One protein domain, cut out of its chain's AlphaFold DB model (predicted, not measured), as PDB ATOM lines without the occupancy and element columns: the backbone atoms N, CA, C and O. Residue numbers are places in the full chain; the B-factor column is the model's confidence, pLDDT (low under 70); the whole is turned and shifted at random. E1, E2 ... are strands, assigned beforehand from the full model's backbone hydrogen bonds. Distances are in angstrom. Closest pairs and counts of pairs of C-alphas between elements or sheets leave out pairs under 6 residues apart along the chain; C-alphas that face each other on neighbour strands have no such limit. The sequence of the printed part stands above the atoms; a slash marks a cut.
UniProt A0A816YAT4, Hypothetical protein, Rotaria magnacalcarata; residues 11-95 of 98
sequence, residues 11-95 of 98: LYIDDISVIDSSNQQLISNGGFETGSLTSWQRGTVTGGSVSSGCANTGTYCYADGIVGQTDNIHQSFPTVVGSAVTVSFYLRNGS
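Overview. This is residues 11 to 95 of the 98 residues of the protein "Hypothetical protein" of Rotaria magnacalcarata (UniProt A0A816YAT4). With little regular structure, this is a long two-stranded ribbon, E1 and E4, with the short hairpin of E2 and E3 turned across one end, and two long loops, residues 21 to 48 and 65 to 84. The printed part has 85 residues, no named helix and four strands in an antiparallel, twisted sheet, order E2, E3, E1, E4; it is all strand, with 29 residues in named elements. It is compact, radius of gyration of the C-alphas 13.5 A, spanning 39 by 28 by 21 A.

Along the chain. Find C-alpha 11 at (-30.345, 14.089, 16.410); E1, residues 11 to 20, runs 26.6 A from there. E2, residues 49 to 52, measures 9.9 A, and E3, residues 60 to 64, 12.9 A. E4, residues 85 to 94, runs 28.5 A to C-alpha 94 at (-28.962, 14.850, 11.319).

Arrangement. Look along E1: edge strand E4 is antiparallel at 171 degrees, N 12 and O 92 within hydrogen-bond range at 2.9 A. E3 is antiparallel to E1 at 116 degrees, N 11 and O 64 at 2.7 A. E2 and E3 form a hairpin, N 51 and O 61 at 2.9 A.

Size, cuts and confidence. The farthest C-alphas, Gly 82 and Ser 95, are 40.6 A apart. The printed part has no cut; links E1 to E2 and E3 to E4 are long. Residue 95 is under pLDDT 70.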
ATOM      1  N   LEU A  11     -30.761  12.942  15.618       86.56
ATOM      2  CA  LEU A  11     -30.345  14.089  16.410       86.56
ATOM      3  C   LEU A  11     -28.834  14.024  16.630       86.56
ATOM      4  O   LEU A  11     -28.302  12.983  17.012       86.56
ATOM      5  N   TYR A  12     -28.149  15.143  16.421       91.25
ATOM      6  CA  TYR A  12     -26.742  15.300  16.765       91.25
ATOM      7  C   TYR A  12     -26.615  16.280  17.930       91.25
ATOM      8  O   TYR A  12     -27.118  17.406  17.867       91.25
ATOM      9  N   ILE A  13     -25.951  15.828  18.988       93.69
ATOM     10  CA  ILE A  13     -25.710  16.564  20.226       93.69
ATOM     11  C   ILE A  13     -24.205  16.709  20.404       93.69
ATOM     12  O   ILE A  13     -23.459  15.743  20.240       93.69
ATOM     13  N   ASP A  14     -23.771  17.908  20.768       97.31
ATOM     14  CA  ASP A  14     -22.368  18.190  21.044       97.31
ATOM     15  C   ASP A  14     -22.221  19.286  22.111       97.31
ATOM     16  O   ASP A  14     -23.208  19.913  22.501       97.31
ATOM     17  N   ASP A  15     -21.001  19.513  22.596       98.06
ATOM     18  CA  ASP A  15     -20.641  20.594  23.524       98.06
ATOM     19  C   ASP A  15     -21.528  20.676  24.782       98.06
ATOM     20  O   ASP A  15     -21.891  21.762  25.253       98.06
ATOM     21  N   ILE A  16     -21.899  19.522  25.350       97.69
ATOM     22  CA  ILE A  16     -22.702  19.475  26.575       97.69
ATOM     23  C   ILE A  16     -21.870  20.018  27.737       97.69
ATOM     24  O   ILE A  16     -20.792  19.517  28.051       97.69
ATOM     25  N   SER A  17     -22.396  21.030  28.416       97.88
ATOM     26  CA  SER A  17     -21.693  21.740  29.473       97.88
ATOM     27  C   SER A  17     -22.632  22.069  30.623       97.88
ATOM     28  O   SER A  17     -23.774  22.492  30.422       97.88
ATOM     29  N   VAL A  18     -22.128  21.893  31.843       97.88
ATOM     30  CA  VAL A  18     -22.775  22.364  33.064       97.88
ATOM     31  C   VAL A  18     -21.742  23.141  33.862       97.88
ATOM     32  O   VAL A  18     -20.808  22.559  34.409       97.88
ATOM     33  N   ILE A  19     -21.911  24.458  33.920       98.06
ATOM     34  CA  ILE A  19     -21.018  25.365  34.640       98.06
ATOM     35  C   ILE A  19     -21.666  25.774  35.961       98.06
ATOM     36  O   ILE A  19     -22.805  26.248  35.974       98.06
ATOM     37  N   ASP A  20     -20.961  25.596  37.074       96.56
ATOM     38  CA  ASP A  20     -21.435  26.034  38.388       96.56
ATOM     39  C   ASP A  20     -21.226  27.543  38.636       96.56
ATOM     40  O   ASP A  20     -20.664  28.274  37.818       96.56
ATOM     41  N   SER A  21     -21.669  28.032  39.796       94.69
ATOM     42  CA  SER A  21     -21.508  29.440  40.188       94.69
ATOM     43  C   SER A  21     -20.052  29.886  40.387       94.69
ATOM     44  O   SER A  21     -19.795  31.084  40.483       94.69
ATOM     45  N   SER A  22     -19.112  28.943  40.474       94.56
ATOM     46  CA  SER A  22     -17.669  29.187  40.581       94.56
ATOM     47  C   SER A  22     -16.970  29.102  39.219       94.56
ATOM     48  O   SER A  22     -15.741  29.132  39.160       94.56
ATOM     49  N   ASN A  23     -17.741  29.012  38.130       95.62
ATOM     50  CA  ASN A  23     -17.262  28.832  36.764       95.62
ATOM     51  C   ASN A  23     -16.516  27.499  36.535       95.62
ATOM     52  O   ASN A  23     -15.640  27.410  35.675       95.62
ATOM     53  N   GLN A  24     -16.858  26.458  37.301       96.69
ATOM     54  CA  GLN A  24     -16.314  25.111  37.149       96.69
ATOM     55  C   GLN A  24     -17.213  24.259  36.245       96.69
ATOM     56  O   GLN A  24     -18.425  24.189  36.443       96.69
ATOM     57  N   GLN A  25     -16.599  23.561  35.284       97.62
ATOM     58  CA  GLN A  25     -17.258  22.531  34.479       97.62
ATOM     59  C   GLN A  25     -17.522  21.274  35.315       97.62
ATOM     60  O   GLN A  25     -16.592  20.739  35.925       97.62
ATOM     61  N   LEU A  26     -18.764  20.790  35.299       97.25
ATOM     62  CA  LEU A  26     -19.210  19.599  36.029       97.25
ATOM     63  C   LEU A  26     -19.369  18.358  35.135       97.25
ATOM     64  O   LEU A  26     -19.323  17.238  35.640       97.25
ATOM     65  N   ILE A  27     -19.539  18.535  33.822       97.38
ATOM     66  CA  ILE A  27     -19.607  17.439  32.848       97.38
ATOM     67  C   ILE A  27     -18.205  17.064  32.380       97.38
ATOM     68  O   ILE A  27     -17.410  17.915  31.982       97.38
ATOM     69  N   SER A  28     -17.912  15.766  32.363       97.44
ATOM     70  CA  SER A  28     -16.722  15.235  31.697       97.44
ATOM     71  C   SER A  28     -17.074  14.759  30.291       97.44
ATOM     72  O   SER A  28     -18.153  14.216  30.082       97.44
ATOM     73  N   ASN A  29     -16.162  14.915  29.328       97.62
ATOM     74  CA  ASN A  29     -16.364  14.437  27.953       97.62
ATOM     75  C   ASN A  29     -17.661  14.966  27.294       97.62
ATOM     76  O   ASN A  29     -18.389  14.226  26.636       97.62
ATOM     77  N   GLY A  30     -17.973  16.248  27.511       97.88
ATOM     78  CA  GLY A  30     -19.180  16.899  26.990       97.88
ATOM     79  C   GLY A  30     -19.226  17.055  25.469       97.88
ATOM     80  O   GLY A  30     -20.312  17.052  24.899       97.88
ATOM     81  N   GLY A  31     -18.053  17.151  24.835       97.94
ATOM     82  CA  GLY A  31     -17.891  17.174  23.377       97.94
ATOM     83  C   GLY A  31     -17.493  15.826  22.766       97.94
ATOM     84  O   GLY A  31     -17.047  15.765  21.639       97.94
ATOM     85  N   PHE A  32     -17.553  14.723  23.523       98.25
ATOM     86  CA  PHE A  32     -17.296  13.360  23.015       98.25
ATOM     87  C   PHE A  32     -15.914  13.096  22.377       98.25
ATOM     88  O   PHE A  32     -15.701  12.042  21.771       98.25
ATOM     89  N   GLU A  33     -14.941  13.987  22.576       98.38
ATOM     90  CA  GLU A  33     -13.615  13.951  21.939       98.38
ATOM     91  C   GLU A  33     -12.738  12.746  22.327       98.38
ATOM     92  O   GLU A  33     -11.677  12.521  21.748       98.38
ATOM     93  N   THR A  34     -13.188  11.905  23.263       97.19
ATOM     94  CA  THR A  34     -12.587  10.582  23.505       97.19
ATOM     95  C   THR A  34     -12.971   9.536  22.447       97.19
ATOM     96  O   THR A  34     -12.628   8.362  22.608       97.19
ATOM     97  N   GLY A  35     -13.763   9.903  21.430       96.94
ATOM     98  CA  GLY A  35     -14.271   9.003  20.386       96.94
ATOM     99  C   GLY A  35     -15.221   7.917  20.907       96.94
ATOM    100  O   GLY A  35     -15.394   6.875  20.282       96.94
ATOM    101  N   SER A  36     -15.779   8.104  22.105       96.62
ATOM    102  CA  SER A  36     -16.573   7.102  22.825       96.62
ATOM    103  C   SER A  36     -17.422   7.750  23.917       96.62
ATOM    104  O   SER A  36     -17.177   8.888  24.314       96.62
ATOM    105  N   LEU A  37     -18.377   7.001  24.474       95.69
ATOM    106  CA  LEU A  37     -19.167   7.408  25.645       95.69
ATOM    107  C   LEU A  37     -18.378   7.325  26.965       95.69
ATOM    108  O   LEU A  37     -18.941   7.021  28.013       95.69
ATOM    109  N   THR A  38     -17.066   7.574  26.947       97.00
ATOM    110  CA  THR A  38     -16.277   7.629  28.184       97.00
ATOM    111  C   THR A  38     -16.891   8.665  29.131       97.00
ATOM    112  O   THR A  38     -17.271   9.750  28.696       97.00
ATOM    113  N   SER A  39     -17.026   8.312  30.410       95.06
ATOM    114  CA  SER A  39     -17.715   9.095  31.453       95.06
ATOM    115  C   SER A  39     -19.240   9.201  31.324       95.06
ATOM    116  O   SER A  39     -19.864   9.703  32.250       95.06
ATOM    117  N   TRP A  40     -19.863   8.679  30.265       96.12
ATOM    118  CA  TRP A  40     -21.317   8.652  30.101       96.12
ATOM    119  C   TRP A  40     -21.892   7.263  30.394       96.12
ATOM    120  O   TRP A  40     -21.379   6.244  29.934       96.12
ATOM    121  N   GLN A  41     -22.999   7.217  31.130       94.75
ATOM    122  CA  GLN A  41     -23.791   6.003  31.319       94.75
ATOM    123  C   GLN A  41     -24.913   5.958  30.285       94.75
ATOM    124  O   GLN A  41     -25.563   6.971  30.030       94.75
ATOM    125  N   ARG A  42     -25.158   4.784  29.702       91.50
ATOM    126  CA  ARG A  42     -26.225   4.573  28.715       91.50
ATOM    127  C   ARG A  42     -27.464   3.969  29.375       91.50
ATOM    128  O   ARG A  42     -27.342   3.208  30.336       91.50
ATOM    129  N   GLY A  43     -28.639   4.323  28.861       87.06
ATOM    130  CA  GLY A  43     -29.897   3.648  29.166       87.06
ATOM    131  C   GLY A  43     -29.958   2.215  28.622       87.06
ATOM    132  O   GLY A  43     -28.968   1.645  28.161       87.06
ATOM    133  N   THR A  44     -31.143   1.611  28.703       84.81
ATOM    134  CA  THR A  44     -31.396   0.232  28.245       84.81
ATOM    135  C   THR A  44     -31.519   0.118  26.730       84.81
ATOM    136  O   THR A  44     -31.181  -0.917  26.159       84.81
ATOM    137  N   VAL A  45     -32.013   1.170  26.084       80.50
ATOM    138  CA  VAL A  45     -32.049   1.306  24.630       80.50
ATOM    139  C   VAL A  45     -30.692   1.839  24.172       80.50
ATOM    140  O   VAL A  45     -30.095   2.665  24.853       80.50
ATOM    141  N   THR A  46     -30.169   1.327  23.056       81.88
ATOM    142  CA  THR A  46     -28.823   1.670  22.573       81.88
ATOM    143  C   THR A  46     -28.827   1.987  21.077       81.88
ATOM    144  O   THR A  46     -28.270   1.231  20.281       81.88
ATOM    145  N   GLY A  47     -29.505   3.066  20.692       82.81
ATOM    146  CA  GLY A  47     -29.584   3.535  19.307       82.81
ATOM    147  C   GLY A  47     -28.495   4.547  18.950       82.81
ATOM    148  O   GLY A  47     -28.009   4.549  17.822       82.81
ATOM    149  N   GLY A  48     -28.068   5.357  19.917       88.88
ATOM    150  CA  GLY A  48     -27.086   6.406  19.713       88.88
ATOM    151  C   GLY A  48     -25.633   5.970  19.896       88.88
ATOM    152  O   GLY A  48     -25.286   5.067  20.674       88.88
ATOM    153  N   SER A  49     -24.741   6.658  19.192       92.50
ATOM    154  CA  SER A  49     -23.304   6.395  19.184       92.50
ATOM    155  C   SER A  49     -22.490   7.682  19.090       92.50
ATOM    156  O   SER A  49     -23.001   8.733  18.711       92.50
ATOM    157  N   VAL A  50     -21.208   7.607  19.453       95.56
ATOM    158  CA  VAL A  50     -20.272   8.701  19.175       95.56
ATOM    159  C   VAL A  50     -19.795   8.561  17.738       95.56
ATOM    160  O   VAL A  50     -19.303   7.501  17.358       95.56
ATOM    161  N   SER A  51     -19.957   9.620  16.952       94.25
ATOM    162  CA  SER A  51     -19.663   9.642  15.517       94.25
ATOM    163  C   SER A  51     -18.859  10.884  15.144       94.25
ATOM    164  O   SER A  51     -18.888  11.884  15.852       94.25
ATOM    165  N   SER A  52     -18.131  10.815  14.028       94.44
ATOM    166  CA  SER A  52     -17.419  11.969  13.459       94.44
ATOM    167  C   SER A  52     -18.227  12.623  12.333       94.44
ATOM    168  O   SER A  52     -19.197  12.047  11.846       94.44
ATOM    169  N   GLY A  53     -17.862  13.845  11.928       90.81
ATOM    170  CA  GLY A  53     -18.570  14.585  10.866       90.81
ATOM    171  C   GLY A  53     -19.884  15.230  11.321       90.81
ATOM    172  O   GLY A  53     -20.599  15.840  10.519       90.81
ATOM    173  N   CYS A  54     -20.188  15.122  12.618       91.56
ATOM    174  CA  CYS A  54     -21.368  15.710  13.227       91.56
ATOM    175  C   CYS A  54     -21.122  16.726  14.337       91.56
ATOM    176  O   CYS A  54     -22.086  17.316  14.830       91.56
ATOM    177  N   ALA A  55     -19.849  16.949  14.649       95.62
ATOM    178  CA  ALA A  55     -19.381  17.872  15.662       95.62
ATOM    179  C   ALA A  55     -19.733  19.330  15.343       95.62
ATOM    180  O   ALA A  55     -19.713  19.763  14.186       95.62
ATOM    181  N   ASN A  56     -20.030  20.086  16.392       96.75
ATOM    182  CA  ASN A  56     -20.037  21.541  16.393       96.75
ATOM    183  C   ASN A  56     -18.640  22.089  16.678       96.75
ATOM    184  O   ASN A  56     -18.208  23.040  16.023       96.75
ATOM    185  N   THR A  57     -17.915  21.465  17.611       97.31
ATOM    186  CA  THR A  57     -16.492  21.730  17.836       97.31
ATOM    187  C   THR A  57     -15.711  20.426  17.939       97.31
ATOM    188  O   THR A  57     -16.248  19.401  18.320       97.31
ATOM    189  N   GLY A  58     -14.431  20.438  17.564       97.38
ATOM    190  CA  GLY A  58     -13.633  19.211  17.574       97.38
ATOM    191  C   GLY A  58     -14.016  18.242  16.454       97.38
ATOM    192  O   GLY A  58     -14.194  18.653  15.304       97.38
ATOM    193  N   THR A  59     -14.047  16.950  16.771       97.81
ATOM    194  CA  THR A  59     -14.161  15.861  15.788       97.81
ATOM    195  C   THR A  59     -15.432  15.049  15.959       97.81
ATOM    196  O   THR A  59     -15.990  14.574  14.962       97.81
ATOM    197  N   TYR A  60     -15.874  14.855  17.199       98.00
ATOM    198  CA  TYR A  60     -16.894  13.884  17.549       98.00
ATOM    199  C   TYR A  60     -18.167  14.557  18.057       98.00
ATOM    200  O   TYR A  60     -18.155  15.665  18.560       98.00
ATOM    201  N   CYS A  61     -19.294  13.872  17.906       96.19
ATOM    202  CA  CYS A  61     -20.555  14.244  18.531       96.19
ATOM    203  C   CYS A  61     -21.293  12.981  18.981       96.19
ATOM    204  O   CYS A  61     -20.959  11.873  18.543       96.19
ATOM    205  N   TYR A  62     -22.327  13.129  19.806       94.38
ATOM    206  CA  TYR A  62     -23.292  12.058  20.027       94.38
ATOM    207  C   TYR A  62     -24.406  12.133  18.992       94.38
ATOM    208  O   TYR A  62     -25.063  13.161  18.829       94.38
ATOM    209  N   ALA A  63     -24.619  11.025  18.300       92.00
ATOM    210  CA  ALA A  63     -25.584  10.901  17.236       92.00
ATOM    211  C   ALA A  63     -26.604   9.820  17.572       92.00
ATOM    212  O   ALA A  63     -26.220   8.680  17.826       92.00
ATOM    213  N   ASP A  64     -27.887  10.171  17.559       88.94
ATOM    214  CA  ASP A  64     -28.979   9.266  17.900       88.94
ATOM    215  C   ASP A  64     -30.119   9.371  16.884       88.94
ATOM    216  O   ASP A  64     -30.729  10.425  16.722       88.94
ATOM    217  N   GLY A  65     -30.373   8.273  16.176       83.44
ATOM    218  CA  GLY A  65     -31.409   8.162  15.148       83.44
ATOM    219  C   GLY A  65     -32.559   7.238  15.508       83.44
ATOM    220  O   GLY A  65     -33.291   6.806  14.617       83.44
ATOM    221  N   ILE A  66     -32.713   6.862  16.780       80.06
ATOM    222  CA  ILE A  66     -33.738   5.887  17.128       80.06
ATOM    223  C   ILE A  66     -35.148   6.480  17.032       80.06
ATOM    224  O   ILE A  66     -35.464   7.520  17.603       80.06
ATOM    225  N   VAL A  67     -36.029   5.780  16.316       78.50
ATOM    226  CA  VAL A  67     -37.424   6.191  16.116       78.50
ATOM    227  C   VAL A  67     -38.344   5.343  16.989       78.50
ATOM    228  O   VAL A  67     -38.234   4.119  17.030       78.50
ATOM    229  N   GLY A  68     -39.286   5.993  17.678       77.44
ATOM    230  CA  GLY A  68     -40.335   5.316  18.450       77.44
ATOM    231  C   GLY A  68     -39.877   4.693  19.774       77.44
ATOM    232  O   GLY A  68     -40.670   4.016  20.426       77.44
ATOM    233  N   GLN A  69     -38.630   4.930  20.189       80.62
ATOM    234  CA  GLN A  69     -38.100   4.556  21.501       80.62
ATOM    235  C   GLN A  69     -37.399   5.754  22.146       80.62
ATOM    236  O   GLN A  69     -37.060   6.723  21.474       80.62
ATOM    237  N   THR A  70     -37.186   5.684  23.458       79.62
ATOM    238  CA  THR A  70     -36.365   6.651  24.189       79.62
ATOM    239  C   THR A  70     -34.987   6.046  24.415       79.62
ATOM    240  O   THR A  70     -34.869   5.066  25.146       79.62
ATOM    241  N   ASP A  71     -33.963   6.632  23.802       85.25
ATOM    242  CA  ASP A  71     -32.565   6.430  24.186       85.25
ATOM    243  C   ASP A  71     -32.111   7.613  25.051       85.25
ATOM    244  O   ASP A  71     -32.665   8.717  24.999       85.25
ATOM    245  N   ASN A  72     -31.152   7.354  25.933       87.31
ATOM    246  CA  ASN A  72     -30.568   8.357  26.790       87.31
ATOM    247  C   ASN A  72     -29.130   7.998  27.174       87.31
ATOM    248  O   ASN A  72     -28.789   6.856  27.502       87.31
ATOM    249  N   ILE A  73     -28.314   9.040  27.279       94.06
ATOM    250  CA  ILE A  73     -27.050   9.025  28.009       94.06
ATOM    251  C   ILE A  73     -27.144   9.981  29.195       94.06
ATOM    252  O   ILE A  73     -27.879  10.966  29.152       94.06
ATOM    253  N   HIS A  74     -26.440   9.680  30.280       94.81
ATOM    254  CA  HIS A  74     -26.458  10.521  31.471       94.81
ATOM    255  C   HIS A  74     -25.131  10.500  32.231       94.81
ATOM    256  O   HIS A  74     -24.342   9.560  32.137       94.81
ATOM    257  N   GLN A  75     -24.921  11.567  32.998       96.06
ATOM    258  CA  GLN A  75     -23.862  11.715  33.985       96.06
ATOM    259  C   GLN A  75     -24.476  12.183  35.298       96.06
ATOM    260  O   GLN A  75     -25.395  13.000  35.304       96.06
ATOM    261  N   SER A  76     -23.941  11.675  36.403       94.81
ATOM    262  CA  SER A  76     -24.211  12.213  37.733       94.81
ATOM    263  C   SER A  76     -22.996  13.007  38.189       94.81
ATOM    264  O   SER A  76     -21.868  12.527  38.086       94.81
ATOM    265  N   PHE A  77     -23.224  14.205  38.708       93.50
ATOM    266  CA  PHE A  77     -22.183  15.085  39.229       93.50
ATOM    267  C   PHE A  77     -22.672  15.752  40.521       93.50
ATOM    268  O   PHE A  77     -23.878  15.953  40.693       93.50
ATOM    269  N   PRO A  78     -21.770  16.067  41.465       92.44
ATOM    270  CA  PRO A  78     -22.149  16.740  42.697       92.44
ATOM    271  C   PRO A  78     -22.559  18.192  42.423       92.44
ATOM    272  O   PRO A  78     -21.930  18.896  41.638       92.44
ATOM    273  N   THR A  79     -23.589  18.655  43.127       91.38
ATOM    274  CA  THR A  79     -24.032  20.055  43.126       91.38
ATOM    275  C   THR A  79     -24.296  20.518  44.553       91.38
ATOM    276  O   THR A  79     -24.637  19.713  45.420       91.38
ATOM    277  N   VAL A  80     -24.206  21.823  44.796       91.88
ATOM    278  CA  VAL A  80     -24.578  22.422  46.083       91.88
ATOM    279  C   VAL A  80     -26.061  22.794  46.061       91.88
ATOM    280  O   VAL A  80     -26.532  23.450  45.134       91.88
ATOM    281  N   VAL A  81     -26.809  22.370  47.083       93.38
ATOM    282  CA  VAL A  81     -28.240  22.689  47.210       93.38
ATOM    283  C   VAL A  81     -28.434  24.205  47.262       93.38
ATOM    284  O   VAL A  81     -27.788  24.891  48.049       93.38
ATOM    285  N   GLY A  82     -29.350  24.715  46.438       94.44
ATOM    286  CA  GLY A  82     -29.648  26.146  46.344       94.44
ATOM    287  C   GLY A  82     -28.710  26.934  45.425       94.44
ATOM    288  O   GLY A  82     -28.990  28.102  45.162       94.44
ATOM    289  N   SER A  83     -27.647  26.320  44.896       93.44
ATOM    290  CA  SER A  83     -26.787  26.957  43.898       93.44
ATOM    291  C   SER A  83     -27.386  26.864  42.497       93.44
ATOM    292  O   SER A  83     -27.967  25.849  42.113       93.44
ATOM    293  N   ALA A  84     -27.210  27.929  41.715       95.00
ATOM    294  CA  ALA A  84     -27.528  27.924  40.295       95.00
ATOM    295  C   ALA A  84     -26.405  27.258  39.487       95.00
ATOM    296  O   ALA A  84     -25.227  27.354  39.838       95.00
ATOM    297  N   VAL A  85     -26.785  26.628  38.378       96.44
ATOM    298  CA  VAL A  85     -25.871  26.121  37.351       96.44
ATOM    299  C   VAL A  85     -26.332  26.625  35.987       96.44
ATOM    300  O   VAL A  85     -27.529  26.818  35.765       96.44
ATOM    301  N   THR A  86     -25.391  26.824  35.074       97.56
ATOM    302  CA  THR A  86     -25.676  27.115  33.667       97.56
ATOM    303  C   THR A  86     -25.521  25.836  32.869       97.56
ATOM    304  O   THR A  86     -24.438  25.259  32.838       97.56
ATOM    305  N   VAL A  87     -26.598  25.402  32.218       96.62
ATOM    306  CA  VAL A  87     -26.590  24.249  31.312       96.62
ATOM    307  C   VAL A  87     -26.586  24.760  29.876       96.62
ATOM    308  O   VAL A  87     -27.423  25.591  29.520       96.62
ATOM    309  N   SER A  88     -25.674  24.254  29.052       97.44
ATOM    310  CA  SER A  88     -25.632  24.528  27.614       97.44
ATOM    311  C   SER A  88     -25.284  23.272  26.828       97.44
ATOM    312  O   SER A  88     -24.659  22.353  27.348       97.44
ATOM    313  N   PHE A  89     -25.698  23.240  25.570       96.69
ATOM    314  CA  PHE A  89     -25.382  22.181  24.621       96.69
ATOM    315  C   PHE A  89     -25.585  22.720  23.205       96.69
ATOM    316  O   PHE A  89     -26.375  23.647  22.992       96.69
ATOM    317  N   TYR A  90     -24.896  22.121  22.244       95.94
ATOM    318  CA  TYR A  90     -25.216  22.259  20.837       95.94
ATOM    319  C   TYR A  90     -26.176  21.152  20.403       95.94
ATOM    320  O   TYR A  90     -26.082  20.002  20.838       95.94
ATOM    321  N   LEU A  91     -27.108  21.515  19.524       91.94
ATOM    322  CA  LEU A  91     -28.113  20.615  18.988       91.94
ATOM    323  C   LEU A  91     -28.315  20.893  17.503       91.94
ATOM    324  O   LEU A  91     -28.591  22.033  17.122       91.94
ATOM    325  N   ARG A  92     -28.259  19.849  16.675       88.56
ATOM    326  CA  ARG A  92     -28.669  19.939  15.271       88.56
ATOM    327  C   ARG A  92     -29.384  18.683  14.795       88.56
ATOM    328  O   ARG A  92     -29.156  17.582  15.290       88.56
ATOM    329  N   ASN A  93     -30.203  18.863  13.769       87.25
ATOM    330  CA  ASN A  93     -30.790  17.762  13.019       87.25
ATOM    331  C   ASN A  93     -29.705  17.039  12.206       87.25
ATOM    332  O   ASN A  93     -28.843  17.684  11.602       87.25
ATOM    333  N   GLY A  94     -29.768  15.712  12.173       78.31
ATOM    334  CA  GLY A  94     -28.962  14.850  11.319       78.31
ATOM    335  C   GLY A  94     -29.741  14.306  10.126       78.31
ATOM    336  O   GLY A  94     -30.962  14.178  10.181       78.31
ATOM    337  N   SER A  95     -29.029  13.981   9.043       68.12
ATOM    338  CA  SER A  95     -29.608  13.384   7.827       68.12
ATOM    339  C   SER A  95     -29.876  11.880   7.949       68.12
ATOM    340  O   SER A  95     -30.485  11.300   7.053       68.12
TER     341      SER A  95